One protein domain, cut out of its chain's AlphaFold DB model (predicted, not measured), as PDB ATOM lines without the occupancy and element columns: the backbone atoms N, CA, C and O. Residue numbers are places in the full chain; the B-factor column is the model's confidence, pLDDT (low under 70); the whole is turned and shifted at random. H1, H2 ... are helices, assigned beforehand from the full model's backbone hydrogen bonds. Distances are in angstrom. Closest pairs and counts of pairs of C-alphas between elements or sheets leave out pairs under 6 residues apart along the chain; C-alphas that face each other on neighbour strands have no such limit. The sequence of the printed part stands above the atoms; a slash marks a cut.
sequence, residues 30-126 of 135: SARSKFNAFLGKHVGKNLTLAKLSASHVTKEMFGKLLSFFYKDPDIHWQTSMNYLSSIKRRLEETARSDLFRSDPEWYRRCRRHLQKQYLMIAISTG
ATOM      1  N   SER A  30     -27.978  25.148 -49.755       83.25
ATOM      2  CA  SER A  30     -29.264  24.473 -49.974       83.25
ATOM      3  C   SER A  30     -29.518  23.386 -48.927       83.25
ATOM      4  O   SER A  30     -30.596  23.351 -48.325       83.25
ATOM      5  N   ALA A  31     -28.505  22.562 -48.634       85.19
ATOM      6  CA  ALA A  31     -28.553  21.553 -47.576       85.19
ATOM      7  C   ALA A  31     -28.869  22.196 -46.219       85.19
ATOM      8  O   ALA A  31     -29.760  21.739 -45.501       85.19
ATOM      9  N   ARG A  32     -28.197  23.306 -45.891       86.00
ATOM     10  CA  ARG A  32     -28.411  24.059 -44.649       86.00
ATOM     11  C   ARG A  32     -29.815  24.652 -44.563       86.00
ATOM     12  O   ARG A  32     -30.436  24.579 -43.506       86.00
ATOM     13  N   SER A  33     -30.319  25.226 -45.655       88.19
ATOM     14  CA  SER A  33     -31.674  25.787 -45.710       88.19
ATOM     15  C   SER A  33     -32.734  24.709 -45.460       88.19
ATOM     16  O   SER A  33     -33.550  24.839 -44.542       88.19
ATOM     17  N   LYS A  34     -32.656  23.584 -46.185       89.31
ATOM     18  CA  LYS A  34     -33.559  22.438 -45.992       89.31
ATOM     19  C   LYS A  34     -33.438  21.847 -44.588       89.31
ATOM     20  O   LYS A  34     -34.453  21.517 -43.979       89.31
ATOM     21  N   PHE A  35     -32.228  21.768 -44.039       90.81
ATOM     22  CA  PHE A  35     -32.023  21.272 -42.683       90.81
ATOM     23  C   PHE A  35     -32.625  22.198 -41.621       90.81
ATOM     24  O   PHE A  35     -33.303  21.720 -40.718       90.81
ATOM     25  N   ASN A  36     -32.479  23.519 -41.747       90.81
ATOM     26  CA  ASN A  36     -33.129  24.472 -40.841       90.81
ATOM     27  C   ASN A  36     -34.661  24.368 -40.897       90.81
ATOM     28  O   ASN A  36     -35.312  24.402 -39.853       90.81
ATOM     29  N   ALA A  37     -35.237  24.187 -42.091       89.81
ATOM     30  CA  ALA A  37     -36.673  23.953 -42.241       89.81
ATOM     31  C   ALA A  37     -37.117  22.663 -41.529       89.81
ATOM     32  O   ALA A  37     -38.127  22.657 -40.820       89.81
ATOM     33  N   PHE A  38     -36.332  21.588 -41.658       92.69
ATOM     34  CA  PHE A  38     -36.552  20.350 -40.915       92.69
ATOM     35  C   PHE A  38     -36.509  20.580 -39.396       92.69
ATOM     36  O   PHE A  38     -37.443  20.182 -38.698       92.69
ATOM     37  N   LEU A  39     -35.472  21.248 -38.882       91.44
ATOM     38  CA  LEU A  39     -35.300  21.491 -37.446       91.44
ATOM     39  C   LEU A  39     -36.478  22.270 -36.858       91.44
ATOM     40  O   LEU A  39     -37.050  21.842 -35.853       91.44
ATOM     41  N   GLY A  40     -36.882  23.352 -37.530       87.75
ATOM     42  CA  GLY A  40     -38.006  24.190 -37.120       87.75
ATOM     43  C   GLY A  40     -39.341  23.445 -37.056       87.75
ATOM     44  O   GLY A  40     -40.175  23.756 -36.207       87.75
ATOM     45  N   LYS A  41     -39.541  22.458 -37.939       87.56
ATOM     46  CA  LYS A  41     -40.803  21.716 -38.078       87.56
ATOM     47  C   LYS A  41     -40.862  20.430 -37.250       87.56
ATOM     48  O   LYS A  41     -41.941  20.051 -36.806       87.56
ATOM     49  N   HIS A  42     -39.734  19.743 -37.071       86.56
ATOM     50  CA  HIS A  42     -39.705  18.362 -36.570       86.56
ATOM     51  C   HIS A  42     -38.893  18.155 -35.289       86.56
ATOM     52  O   HIS A  42     -38.959  17.066 -34.716       86.56
ATOM     53  N   VAL A  43     -38.133  19.160 -34.845       86.81
ATOM     54  CA  VAL A  43     -37.298  19.060 -33.637       86.81
ATOM     55  C   VAL A  43     -37.687  20.122 -32.616       86.81
ATOM     56  O   VAL A  43     -37.989  19.783 -31.477       86.81
ATOM     57  N   GLY A  44     -37.736  21.394 -33.011       84.19
ATOM     58  CA  GLY A  44     -38.112  22.474 -32.106       84.19
ATOM     59  C   GLY A  44     -38.396  23.776 -32.840       84.19
ATOM     60  O   GLY A  44     -37.705  24.130 -33.796       84.19
ATOM     61  N   LYS A  45     -39.406  24.516 -32.376       81.19
ATOM     62  CA  LYS A  45     -39.787  25.802 -32.967       81.19
ATOM     63  C   LYS A  45     -38.591  26.763 -32.916       81.19
ATOM     64  O   LYS A  45     -38.006  26.966 -31.858       81.19
ATOM     65  N   ASN A  46     -38.244  27.358 -34.057       81.50
ATOM     66  CA  ASN A  46     -37.098  28.267 -34.230       81.50
ATOM     67  C   ASN A  46     -35.705  27.637 -34.013       81.50
ATOM     68  O   ASN A  46     -34.723  28.378 -33.864       81.50
ATOM     69  N   LEU A  47     -35.597  26.302 -34.003       86.69
ATOM     70  CA  LEU A  47     -34.306  25.624 -33.972       86.69
ATOM     71  C   LEU A  47     -33.633  25.721 -35.346       86.69
ATOM     72  O   LEU A  47     -34.250  25.483 -36.383       86.69
ATOM     73  N   THR A  48     -32.353  26.071 -35.345       88.06
ATOM     74  CA  THR A  48     -31.512  26.157 -36.541       88.06
ATOM     75  C   THR A  48     -30.186  25.463 -36.275       88.06
ATOM     76  O   THR A  48     -29.844  25.190 -35.123       88.06
ATOM     77  N   LEU A  49     -29.406  25.217 -37.328       85.31
ATOM     78  CA  LEU A  49     -28.080  24.613 -37.215       85.31
ATOM     79  C   LEU A  49     -27.173  25.357 -36.223       85.31
ATOM     80  O   LEU A  49     -26.472  24.723 -35.447       85.31
ATOM     81  N   ALA A  50     -27.241  26.690 -36.198       84.62
ATOM     82  CA  ALA A  50     -26.450  27.520 -35.288       84.62
ATOM     83  C   ALA A  50     -26.857  27.388 -33.808       84.62
ATOM     84  O   ALA A  50     -26.089  27.757 -32.928       84.62
ATOM     85  N   LYS A  51     -28.070  26.895 -33.531       86.31
ATOM     86  CA  LYS A  51     -28.616  26.727 -32.176       86.31
ATOM     87  C   LYS A  51     -28.642  25.264 -31.726       86.31
ATOM     88  O   LYS A  51     -29.132  24.972 -30.638       86.31
ATOM     89  N   LEU A  52     -28.170  24.341 -32.564       87.75
ATOM     90  CA  LEU A  52     -28.089  22.927 -32.221       87.75
ATOM     91  C   LEU A  52     -26.957  22.683 -31.222       87.75
ATOM     92  O   LEU A  52     -25.842  23.167 -31.386       87.75
ATOM     93  N   SER A  53     -27.241  21.845 -30.232       87.12
ATOM     94  CA  SER A  53     -26.245  21.257 -29.335       87.12
ATOM     95  C   SER A  53     -26.250  19.735 -29.472       87.12
ATOM     96  O   SER A  53     -27.207  19.161 -30.000       87.12
ATOM     97  N   ALA A  54     -25.211  19.071 -28.961       86.06
ATOM     98  CA  ALA A  54     -25.058  17.618 -29.035       86.06
ATOM     99  C   ALA A  54     -26.291  16.841 -28.534       86.06
ATOM    100  O   ALA A  54     -26.660  15.838 -29.139       86.06
ATOM    101  N   SER A  55     -26.980  17.331 -27.493       87.50
ATOM    102  CA  SER A  55     -28.171  16.680 -26.923       87.50
ATOM    103  C   SER A  55     -29.356  16.591 -27.890       87.50
ATOM    104  O   SER A  55     -30.192  15.701 -27.759       87.50
ATOM    105  N   HIS A  56     -29.422  17.475 -28.884       86.62
ATOM    106  CA  HIS A  56     -30.454  17.448 -29.921       86.62
ATOM    107  C   HIS A  56     -30.124  16.466 -31.057       86.62
ATOM    108  O   HIS A  56     -30.999  16.119 -31.855       86.62
ATOM    109  N   VAL A  57     -28.866  16.030 -31.170       89.56
ATOM    110  CA  VAL A  57     -28.392  15.153 -32.247       89.56
ATOM    111  C   VAL A  57     -28.538  13.700 -31.817       89.56
ATOM    112  O   VAL A  57     -27.586  13.044 -31.403       89.56
ATOM    113  N   THR A  58     -29.765  13.194 -31.909       91.44
ATOM    114  CA  THR A  58     -30.113  11.816 -31.538       91.44
ATOM    115  C   THR A  58     -30.332  10.933 -32.766       91.44
ATOM    116  O   THR A  58     -30.609  11.417 -33.869       91.44
ATOM    117  N   LYS A  59     -30.277   9.603 -32.580       91.38
ATOM    118  CA  LYS A  59     -30.645   8.637 -33.635       91.38
ATOM    119  C   LYS A  59     -32.081   8.860 -34.132       91.38
ATOM    120  O   LYS A  59     -32.344   8.696 -35.320       91.38
ATOM    121  N   GLU A  60     -32.987   9.272 -33.244       91.50
ATOM    122  CA  GLU A  60     -34.378   9.590 -33.579       91.50
ATOM    123  C   GLU A  60     -34.484  10.839 -34.464       91.50
ATOM    124  O   GLU A  60     -35.140  10.798 -35.506       91.50
ATOM    125  N   MET A  61     -33.805  11.933 -34.094       92.19
ATOM    126  CA  MET A  61     -33.756  13.155 -34.905       92.19
ATOM    127  C   MET A  61     -33.220  12.846 -36.304       92.19
ATOM    128  O   MET A  61     -33.811  13.256 -37.305       92.19
ATOM    129  N   PHE A  62     -32.165  12.036 -36.384       91.88
ATOM    130  CA  PHE A  62     -31.603  11.616 -37.659       91.88
ATOM    131  C   PHE A  62     -32.570  10.737 -38.469       91.88
ATOM    132  O   PHE A  62     -32.718  10.929 -39.673       91.88
ATOM    133  N   GLY A  63     -33.300   9.819 -37.828       90.56
ATOM    134  CA  GLY A  63     -34.351   9.033 -38.484       90.56
ATOM    135  C   GLY A  63     -35.470   9.906 -39.068       90.56
ATOM    136  O   GLY A  63     -35.897   9.688 -40.206       90.56
ATOM    137  N   LYS A  64     -35.897  10.944 -38.335       92.50
ATOM    138  CA  LYS A  64     -36.866  11.939 -38.827       92.50
ATOM    139  C   LYS A  64     -36.314  12.713 -40.026       92.50
ATOM    140  O   LYS A  64     -37.057  12.929 -40.981       92.50
ATOM    141  N   LEU A  65     -35.027  13.065 -40.017       92.88
ATOM    142  CA  LEU A  65     -34.362  13.728 -41.144       92.88
ATOM    143  C   LEU A  65     -34.367  12.851 -42.406       92.88
ATOM    144  O   LEU A  65     -34.714  13.329 -43.483       92.88
ATOM    145  N   LEU A  66     -34.041  11.561 -42.284       91.38
ATOM    146  CA  LEU A  66     -34.093  10.634 -43.424       91.38
ATOM    147  C   LEU A  66     -35.512  10.537 -43.997       91.38
ATOM    148  O   LEU A  66     -35.679  10.541 -45.214       91.38
ATOM    149  N   SER A  67     -36.528  10.489 -43.124       90.12
ATOM    150  CA  SER A  67     -37.936  10.495 -43.540       90.12
ATOM    151  C   SER A  67     -38.342  11.779 -44.243       90.12
ATOM    152  O   SER A  67     -39.068  11.727 -45.231       90.12
ATOM    153  N   PHE A  68     -37.845  12.916 -43.766       91.44
ATOM    154  CA  PHE A  68     -38.073  14.207 -44.398       91.44
ATOM    155  C   PHE A  68     -37.533  14.241 -45.836       91.44
ATOM    156  O   PHE A  68     -38.220  14.740 -46.718       91.44
ATOM    157  N   PHE A  69     -36.366  13.643 -46.097       89.44
ATOM    158  CA  PHE A  69     -35.777  13.611 -47.439       89.44
ATOM    159  C   PHE A  69     -36.574  12.796 -48.454       89.44
ATOM    160  O   PHE A  69     -36.940  13.340 -49.488       89.44
ATOM    161  N   TYR A  70     -36.887  11.525 -48.180       84.00
ATOM    162  CA  TYR A  70     -37.585  10.707 -49.185       84.00
ATOM    163  C   TYR A  70     -39.075  11.054 -49.342       84.00
ATOM    164  O   TYR A  70     -39.707  10.587 -50.287       84.00
ATOM    165  N   LYS A  71     -39.653  11.837 -48.421       86.81
ATOM    166  CA  LYS A  71     -41.024  12.365 -48.535       86.81
ATOM    167  C   LYS A  71     -41.100  13.681 -49.304       86.81
ATOM    168  O   LYS A  71     -42.194  14.049 -49.724       86.81
ATOM    169  N   ASP A  72     -39.986  14.393 -49.453       85.12
ATOM    170  CA  ASP A  72     -39.920  15.612 -50.252       85.12
ATOM    171  C   ASP A  72     -39.744  15.219 -51.735       85.12
ATOM    172  O   ASP A  72     -38.704  14.660 -52.097       85.12
ATOM    173  N   PRO A  73     -40.746  15.460 -52.604       82.56
ATOM    174  CA  PRO A  73     -40.688  15.050 -54.007       82.56
ATOM    175  C   PRO A  73     -39.586  15.769 -54.800       82.56
ATOM    176  O   PRO A  73     -39.150  15.252 -55.834       82.56
ATOM    177  N   ASP A  74     -39.106  16.914 -54.307       83.50
ATOM    178  CA  ASP A  74     -38.062  17.713 -54.950       83.50
ATOM    179  C   ASP A  74     -36.650  17.237 -54.577       83.50
ATOM    180  O   ASP A  74     -35.657  17.670 -55.169       83.50
ATOM    181  N   ILE A  75     -36.525  16.335 -53.596       84.62
ATOM    182  CA  ILE A  75     -35.236  15.805 -53.155       84.62
ATOM    183  C   ILE A  75     -35.036  14.408 -53.738       84.62
ATOM    184  O   ILE A  75     -35.616  13.417 -53.297       84.62
ATOM    185  N   HIS A  76     -34.143  14.314 -54.718       86.06
ATOM    186  CA  HIS A  76     -33.731  13.042 -55.306       86.06
ATOM    187  C   HIS A  76     -32.636  12.350 -54.485       86.06
ATOM    188  O   HIS A  76     -32.015  12.941 -53.600       86.06
ATOM    189  N   TRP A  77     -32.382  11.075 -54.795       84.75
ATOM    190  CA  TRP A  77     -31.406  10.238 -54.092       84.75
ATOM    191  C   TRP A  77     -30.018  10.889 -53.982       84.75
ATOM    192  O   TRP A  77     -29.453  10.972 -52.891       84.75
ATOM    193  N   GLN A  78     -29.475  11.379 -55.096       83.81
ATOM    194  CA  GLN A  78     -28.137  11.969 -55.128       83.81
ATOM    195  C   GLN A  78     -28.073  13.264 -54.308       83.81
ATOM    196  O   GLN A  78     -27.184  13.426 -53.473       83.81
ATOM    197  N   THR A  79     -29.088  14.123 -54.437       86.44
ATOM    198  CA  THR A  79     -29.251  15.322 -53.604       86.44
ATOM    199  C   THR A  79     -29.320  14.966 -52.120       86.44
ATOM    200  O   THR A  79     -28.636  15.585 -51.309       86.44
ATOM    201  N   SER A  80     -30.067  13.919 -51.757       88.00
ATOM    202  CA  SER A  80     -30.117  13.408 -50.383       88.00
ATOM    203  C   SER A  80     -28.751  12.973 -49.869       88.00
ATOM    204  O   SER A  80     -28.420  13.241 -48.716       88.00
ATOM    205  N   MET A  81     -27.938  12.309 -50.694       89.31
ATOM    206  CA  MET A  81     -26.585  11.909 -50.301       89.31
ATOM    207  C   MET A  81     -25.673  13.105 -50.068       89.31
ATOM    208  O   MET A  81     -24.946  13.112 -49.070       89.31
ATOM    209  N   ASN A  82     -25.750  14.121 -50.926       87.38
ATOM    210  CA  ASN A  82     -24.978  15.351 -50.763       87.38
ATOM    211  C   ASN A  82     -25.417  16.101 -49.500       87.38
ATOM    212  O   ASN A  82     -24.580  16.487 -48.680       87.38
ATOM    213  N   TYR A  83     -26.728  16.219 -49.278       89.94
ATOM    214  CA  TYR A  83     -27.283  16.853 -48.084       89.94
ATOM    215  C   TYR A  83     -26.896  16.106 -46.810       89.94
ATOM    216  O   TYR A  83     -26.450  16.743 -45.860       89.94
ATOM    217  N   LEU A  84     -26.994  14.772 -46.775       90.81
ATOM    218  CA  LEU A  84     -26.580  13.990 -45.604       90.81
ATOM    219  C   LEU A  84     -25.102  14.173 -45.275       90.81
ATOM    220  O   LEU A  84     -24.763  14.310 -44.102       90.81
ATOM    221  N   SER A  85     -24.226  14.178 -46.282       88.81
ATOM    222  CA  SER A  85     -22.791  14.382 -46.068       88.81
ATOM    223  C   SER A  85     -22.500  15.779 -45.510       88.81
ATOM    224  O   SER A  85     -21.773  15.894 -44.522       88.81
ATOM    225  N   SER A  86     -23.113  16.826 -46.078       88.25
ATOM    226  CA  SER A  86     -22.982  18.203 -45.575       88.25
ATOM    227  C   SER A  86     -23.531  18.336 -44.148       88.25
ATOM    228  O   SER A  86     -22.832  18.822 -43.257       88.25
ATOM    229  N   ILE A  87     -24.737  17.824 -43.882       90.31
ATOM    230  CA  ILE A  87     -25.370  17.898 -42.558       90.31
ATOM    231  C   ILE A  87     -24.560  17.123 -41.522       90.31
ATOM    232  O   ILE A  87     -24.308  17.664 -40.452       90.31
ATOM    233  N   LYS A  88     -24.099  15.902 -41.827       90.31
ATOM    234  CA  LYS A  88     -23.234  15.126 -40.922       90.31
ATOM    235  C   LYS A  88     -22.018  15.947 -40.502       90.31
ATOM    236  O   LYS A  88     -21.793  16.109 -39.306       90.31
ATOM    237  N   ARG A  89     -21.282  16.496 -41.476       88.50
ATOM    238  CA  ARG A  89     -20.103  17.330 -41.218       88.50
ATOM    239  C   ARG A  89     -20.451  18.492 -40.286       88.50
ATOM    240  O   ARG A  89     -19.778  18.702 -39.285       88.50
ATOM    241  N   ARG A  90     -21.554  19.196 -40.549       86.81
ATOM    242  CA  ARG A  90     -22.000  20.311 -39.701       86.81
ATOM    243  C   ARG A  90     -22.433  19.882 -38.299       86.81
ATOM    244  O   ARG A  90     -22.213  20.628 -37.351       86.81
ATOM    245  N   LEU A  91     -23.034  18.707 -38.137       89.19
ATOM    246  CA  LEU A  91     -23.400  18.177 -36.821       89.19
ATOM    247  C   LEU A  91     -22.165  17.789 -35.995       89.19
ATOM    248  O   LEU A  91     -22.157  17.997 -34.783       89.19
ATOM    249  N   GLU A  92     -21.122  17.273 -36.643       88.69
ATOM    250  CA  GLU A  92     -19.830  16.987 -36.006       88.69
ATOM    251  C   GLU A  92     -19.096  18.292 -35.639       88.69
ATOM    252  O   GLU A  92     -18.637  18.439 -34.510       88.69
ATOM    253  N   GLU A  93     -19.045  19.273 -36.545       87.19
ATOM    254  CA  GLU A  93     -18.318  20.538 -36.346       87.19
ATOM    255  C   GLU A  93     -19.028  21.512 -35.392       87.19
ATOM    256  O   GLU A  93     -18.414  22.073 -34.487       87.19
ATOM    257  N   THR A  94     -20.323  21.759 -35.613       83.31
ATOM    258  CA  THR A  94     -21.075  22.837 -34.943       83.31
ATOM    259  C   THR A  94     -21.749  22.343 -33.673       83.31
ATOM    260  O   THR A  94     -21.596  22.945 -32.615       83.31
ATOM    261  N   ALA A  95     -22.472  21.224 -33.759       85.00
ATOM    262  CA  ALA A  95     -23.182  20.669 -32.608       85.00
ATOM    263  C   ALA A  95     -22.276  19.808 -31.711       85.00
ATOM    264  O   ALA A  95     -22.726  19.384 -30.647       85.00
ATOM    265  N   ARG A  96     -21.022  19.555 -32.130       86.62
ATOM    266  CA  ARG A  96     -20.049  18.677 -31.454       86.62
ATOM    267  C   ARG A  96     -20.630  17.296 -31.137       86.62
ATOM    268  O   ARG A  96     -20.449  16.770 -30.044       86.62
ATOM    269  N   SER A  97     -21.401  16.738 -32.069       86.56
ATOM    270  CA  SER A  97     -22.000  15.418 -31.887       86.56
ATOM    271  C   SER A  97     -20.992  14.317 -32.202       86.56
ATOM    272  O   SER A  97     -20.494  14.235 -33.323       86.56
ATOM    273  N   ASP A  98     -20.775  13.414 -31.247       88.94
ATOM    274  CA  ASP A  98     -19.969  12.206 -31.452       88.94
ATOM    275  C   ASP A  98     -20.770  11.036 -32.039       88.94
ATOM    276  O   ASP A  98     -20.196  10.000 -32.367       88.94
ATOM    277  N   LEU A  99     -22.085  11.193 -32.240       87.81
ATOM    278  CA  LEU A  99     -22.996  10.109 -32.626       87.81
ATOM    279  C   LEU A  99     -22.494   9.293 -33.829       87.81
ATOM    280  O   LEU A  99     -22.584   8.064 -33.840       87.81
ATOM    281  N   PHE A 100     -21.964   9.972 -34.846       87.81
ATOM    282  CA  PHE A 100     -21.494   9.333 -36.075       87.81
ATOM    283  C   PHE A 100     -20.108   8.700 -35.936       87.81
ATOM    284  O   PHE A 100     -19.800   7.750 -36.656       87.81
ATOM    285  N   ARG A 101     -19.281   9.221 -35.024       86.75
ATOM    286  CA  ARG A 101     -17.954   8.682 -34.718       86.75
ATOM    287  C   ARG A 101     -18.064   7.458 -33.812       86.75
ATOM    288  O   ARG A 101     -17.340   6.493 -34.026       86.75
ATOM    289  N   SER A 102     -18.992   7.474 -32.856       89.12
ATOM    290  CA  SER A 102     -19.244   6.366 -31.929       89.12
ATOM    291  C   SER A 102     -19.886   5.148 -32.599       89.12
ATOM    292  O   SER A 102     -19.662   4.029 -32.152       89.12
ATOM    293  N   ASP A 103     -20.677   5.334 -33.664       89.62
ATOM    294  CA  ASP A 103     -21.333   4.231 -34.386       89.62
ATOM    295  C   ASP A 103     -21.321   4.456 -35.918       89.62
ATOM    296  O   ASP A 103     -22.352   4.768 -36.532       89.62
ATOM    297  N   PRO A 104     -20.155   4.301 -36.583       89.19
ATOM    298  CA  PRO A 104     -20.032   4.520 -38.026       89.19
ATOM    299  C   PRO A 104     -20.885   3.545 -38.851       89.19
ATOM    300  O   PRO A 104     -21.415   3.901 -39.908       89.19
ATOM    301  N   GLU A 105     -21.054   2.313 -38.362       90.94
ATOM    302  CA  GLU A 105     -21.894   1.301 -39.008       90.94
ATOM    303  C   GLU A 105     -23.373   1.683 -38.996       90.94
ATOM    304  O   GLU A 105     -24.072   1.471 -39.991       90.94
ATOM    305  N   TRP A 106     -23.871   2.297 -37.922       91.88
ATOM    306  CA  TRP A 106     -25.229   2.837 -37.904       91.88
ATOM    307  C   TRP A 106     -25.443   3.899 -38.982       91.88
ATOM    308  O   TRP A 106     -26.449   3.837 -39.695       91.88
ATOM    309  N   TYR A 107     -24.489   4.811 -39.183       90.81
ATOM    310  CA  TYR A 107     -24.584   5.799 -40.260       90.81
ATOM    311  C   TYR A 107     -24.591   5.135 -41.649       90.81
ATOM    312  O   TYR A 107     -25.418   5.476 -42.502       90.81
ATOM    313  N   ARG A 108     -23.750   4.113 -41.873       89.69
ATOM    314  CA  ARG A 108     -23.771   3.323 -43.122       89.69
ATOM    315  C   ARG A 108     -25.115   2.619 -43.330       89.69
ATOM    316  O   ARG A 108     -25.653   2.653 -44.438       89.69
ATOM    317  N   ARG A 109     -25.697   2.027 -42.278       91.81
ATOM    318  CA  ARG A 109     -27.043   1.422 -42.326       91.81
ATOM    319  C   ARG A 109     -28.115   2.450 -42.692       91.81
ATOM    320  O   ARG A 109     -28.962   2.138 -43.526       91.81
ATOM    321  N   CYS A 110     -28.050   3.663 -42.145       90.81
ATOM    322  CA  CYS A 110     -28.976   4.749 -42.473       90.81
ATOM    323  C   CYS A 110     -28.948   5.101 -43.966       90.81
ATOM    324  O   CYS A 110     -29.998   5.167 -44.604       90.81
ATOM    325  N   ARG A 111     -27.750   5.250 -44.549       91.19
ATOM    326  CA  ARG A 111     -27.587   5.529 -45.988       91.19
ATOM    327  C   ARG A 111     -28.154   4.407 -46.858       91.19
ATOM    328  O   ARG A 111     -28.913   4.683 -47.783       91.19
ATOM    329  N   ARG A 112     -27.848   3.145 -46.526       90.44
ATOM    330  CA  ARG A 112     -28.400   1.970 -47.229       90.44
ATOM    331  C   ARG A 112     -29.924   1.917 -47.138       90.44
ATOM    332  O   ARG A 112     -30.586   1.591 -48.119       90.44
ATOM    333  N   HIS A 113     -30.492   2.229 -45.975       90.12
ATOM    334  CA  HIS A 113     -31.941   2.257 -45.805       90.12
ATOM    335  C   HIS A 113     -32.581   3.352 -46.662       90.12
ATOM    336  O   HIS A 113     -33.551   3.078 -47.363       90.12
ATOM    337  N   LEU A 114     -32.007   4.558 -46.671       89.00
ATOM    338  CA  LEU A 114     -32.502   5.648 -47.509       89.00
ATOM    339  C   LEU A 114     -32.466   5.271 -48.999       89.00
ATOM    340  O   LEU A 114     -33.445   5.495 -49.703       89.00
ATOM    341  N   GLN A 115     -31.398   4.612 -49.455       89.62
ATOM    342  CA  GLN A 115     -31.299   4.109 -50.830       89.62
ATOM    343  C   GLN A 115     -32.434   3.141 -51.167       89.62
ATOM    344  O   GLN A 115     -33.079   3.275 -52.204       89.62
ATOM    345  N   LYS A 116     -32.708   2.181 -50.271       89.06
ATOM    346  CA  LYS A 116     -33.813   1.230 -50.437       89.06
ATOM    347  C   LYS A 116     -35.165   1.937 -50.528       89.06
ATOM    348  O   LYS A 116     -35.970   1.551 -51.365       89.06
ATOM    349  N   GLN A 117     -35.408   2.975 -49.724       89.62
ATOM    350  CA  GLN A 117     -36.654   3.751 -49.795       89.62
ATOM    351  C   GLN A 117     -36.819   4.432 -51.157       89.62
ATOM    352  O   GLN A 117     -37.856   4.284 -51.796       89.62
ATOM    353  N   TYR A 118     -35.774   5.098 -51.650       86.62
ATOM    354  CA  TYR A 118     -35.802   5.709 -52.979       86.62
ATOM    355  C   TYR A 118     -35.996   4.681 -54.104       86.62
ATOM    356  O   TYR A 118     -36.751   4.944 -55.038       86.62
ATOM    357  N   LEU A 119     -35.380   3.498 -54.001       86.75
ATOM    358  CA  LEU A 119     -35.602   2.390 -54.937       86.75
ATOM    359  C   LEU A 119     -37.054   1.899 -54.915       86.75
ATOM    360  O   LEU A 119     -37.647   1.716 -55.972       86.75
ATOM    361  N   MET A 120     -37.647   1.718 -53.733       86.81
ATOM    362  CA  MET A 120     -39.049   1.301 -53.614       86.81
ATOM    363  C   MET A 120     -40.000   2.348 -54.201       86.81
ATOM    364  O   MET A 120     -40.927   1.987 -54.924       86.81
ATOM    365  N   ILE A 121     -39.742   3.638 -53.968       83.19
ATOM    366  CA  ILE A 121     -40.520   4.733 -54.567       83.19
ATOM    367  C   ILE A 121     -40.392   4.706 -56.097       83.19
ATOM    368  O   ILE A 121     -41.403   4.767 -56.798       83.19
ATOM    369  N   ALA A 122     -39.176   4.553 -56.623       81.56
ATOM    370  CA  ALA A 122     -38.915   4.440 -58.058       81.56
ATOM    371  C   ALA A 122     -39.681   3.263 -58.691       81.56
ATOM    372  O   ALA A 122     -40.409   3.451 -59.667       81.56
ATOM    373  N   ILE A 123     -39.605   2.077 -58.077       82.38
ATOM    374  CA  ILE A 123     -40.347   0.881 -58.506       82.38
ATOM    375  C   ILE A 123     -41.858   1.146 -58.483       82.38
ATOM    376  O   ILE A 123     -42.534   0.894 -59.475       82.38
ATOM    377  N   SER A 124     -42.385   1.704 -57.388       80.56
ATOM    378  CA  SER A 124     -43.828   1.945 -57.231       80.56
ATOM    379  C   SER A 124     -44.398   2.961 -58.226       80.56
ATOM    380  O   SER A 124     -45.568   2.890 -58.582       80.56
ATOM    381  N   THR A 125     -43.573   3.902 -58.688       78.38
ATOM    382  CA  THR A 125     -43.988   4.978 -59.601       78.38
ATOM    383  C   THR A 125     -43.645   4.688 -61.062       78.38
ATOM    384  O   THR A 125     -43.972   5.497 -61.930       78.38
ATOM    385  N   GLY A 126     -42.957   3.574 -61.345       72.50
ATOM    386  CA  GLY A 126     -42.438   3.232 -62.674       72.50
ATOM    387  C   GLY A 126     -41.355   4.188 -63.194       72.50
ATOM    388  O   GLY A 126     -40.956   4.100 -64.355       72.50
TER     389      GLY A 126
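Overview. This is residues 30 to 126 of the 135 residues of an uncharacterized protein of Phytophthora fragariae (UniProt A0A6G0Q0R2). Helices H2, H3 and H5 run roughly along one another, and H1 crosses H2 and H3 on the side away from H5. The small H4 sits at the turn from H3 into the long H5, and a long loop, residues 43 to 58, leads from H1 to H2. The printed part has 97 residues with five named helices, H1 to H5, and no named strand: all helix. It is compact, with a radius of gyration of the C-alphas of 13.2 A and spans of 41 by 29 by 20 A.

Along the chain. H1, residues 30 to 42, begins at C-alpha 30 (-29.264, 24.473, -49.974) and is 18.1 A long. H2 is residues 59 to 71, 18.5 A; H3 is residues 77 to 93, 24.3 A; H4 is residues 99 to 102. H5, residues 104 to 125, is 32.2 A long and ends at C-alpha 125 (-43.988, 4.978, -59.601).

Arrangement. H2, H3 and H5 form an up-and-down bundle, each running against the one before. H2 touches H5, through residues 110 to 118 of H5 alone, at a shallow tilt of 23 degrees; the closest C-alphas, Tyr 70 and Tyr 118, are 6.5 A apart. H3 and H5 only just touch, with 3 pairs of C-alphas within 8 A, the closest Trp 77 and Tyr 118 at 6.4 A. H2 and H3 are close but not clearly touching. H1 touches H3 about perpendicular, at 77 degrees, with C-alphas 31 and 83 closest at 4.9 A. H1 and H5 are apart. H4 touches no helix but is near H3 and H5. Every O i to N i+4 pair is within hydrogen-bond range in H1, H2, H3 and H5; H4 is too short for one.

Size, cuts and confidence. The C-alphas farthest apart, Arg 96 and Gly 126, are 41.4 A apart. The printed part has no cut; the link H1 to H2 is long. No printed residue is under 70 in pLDDT.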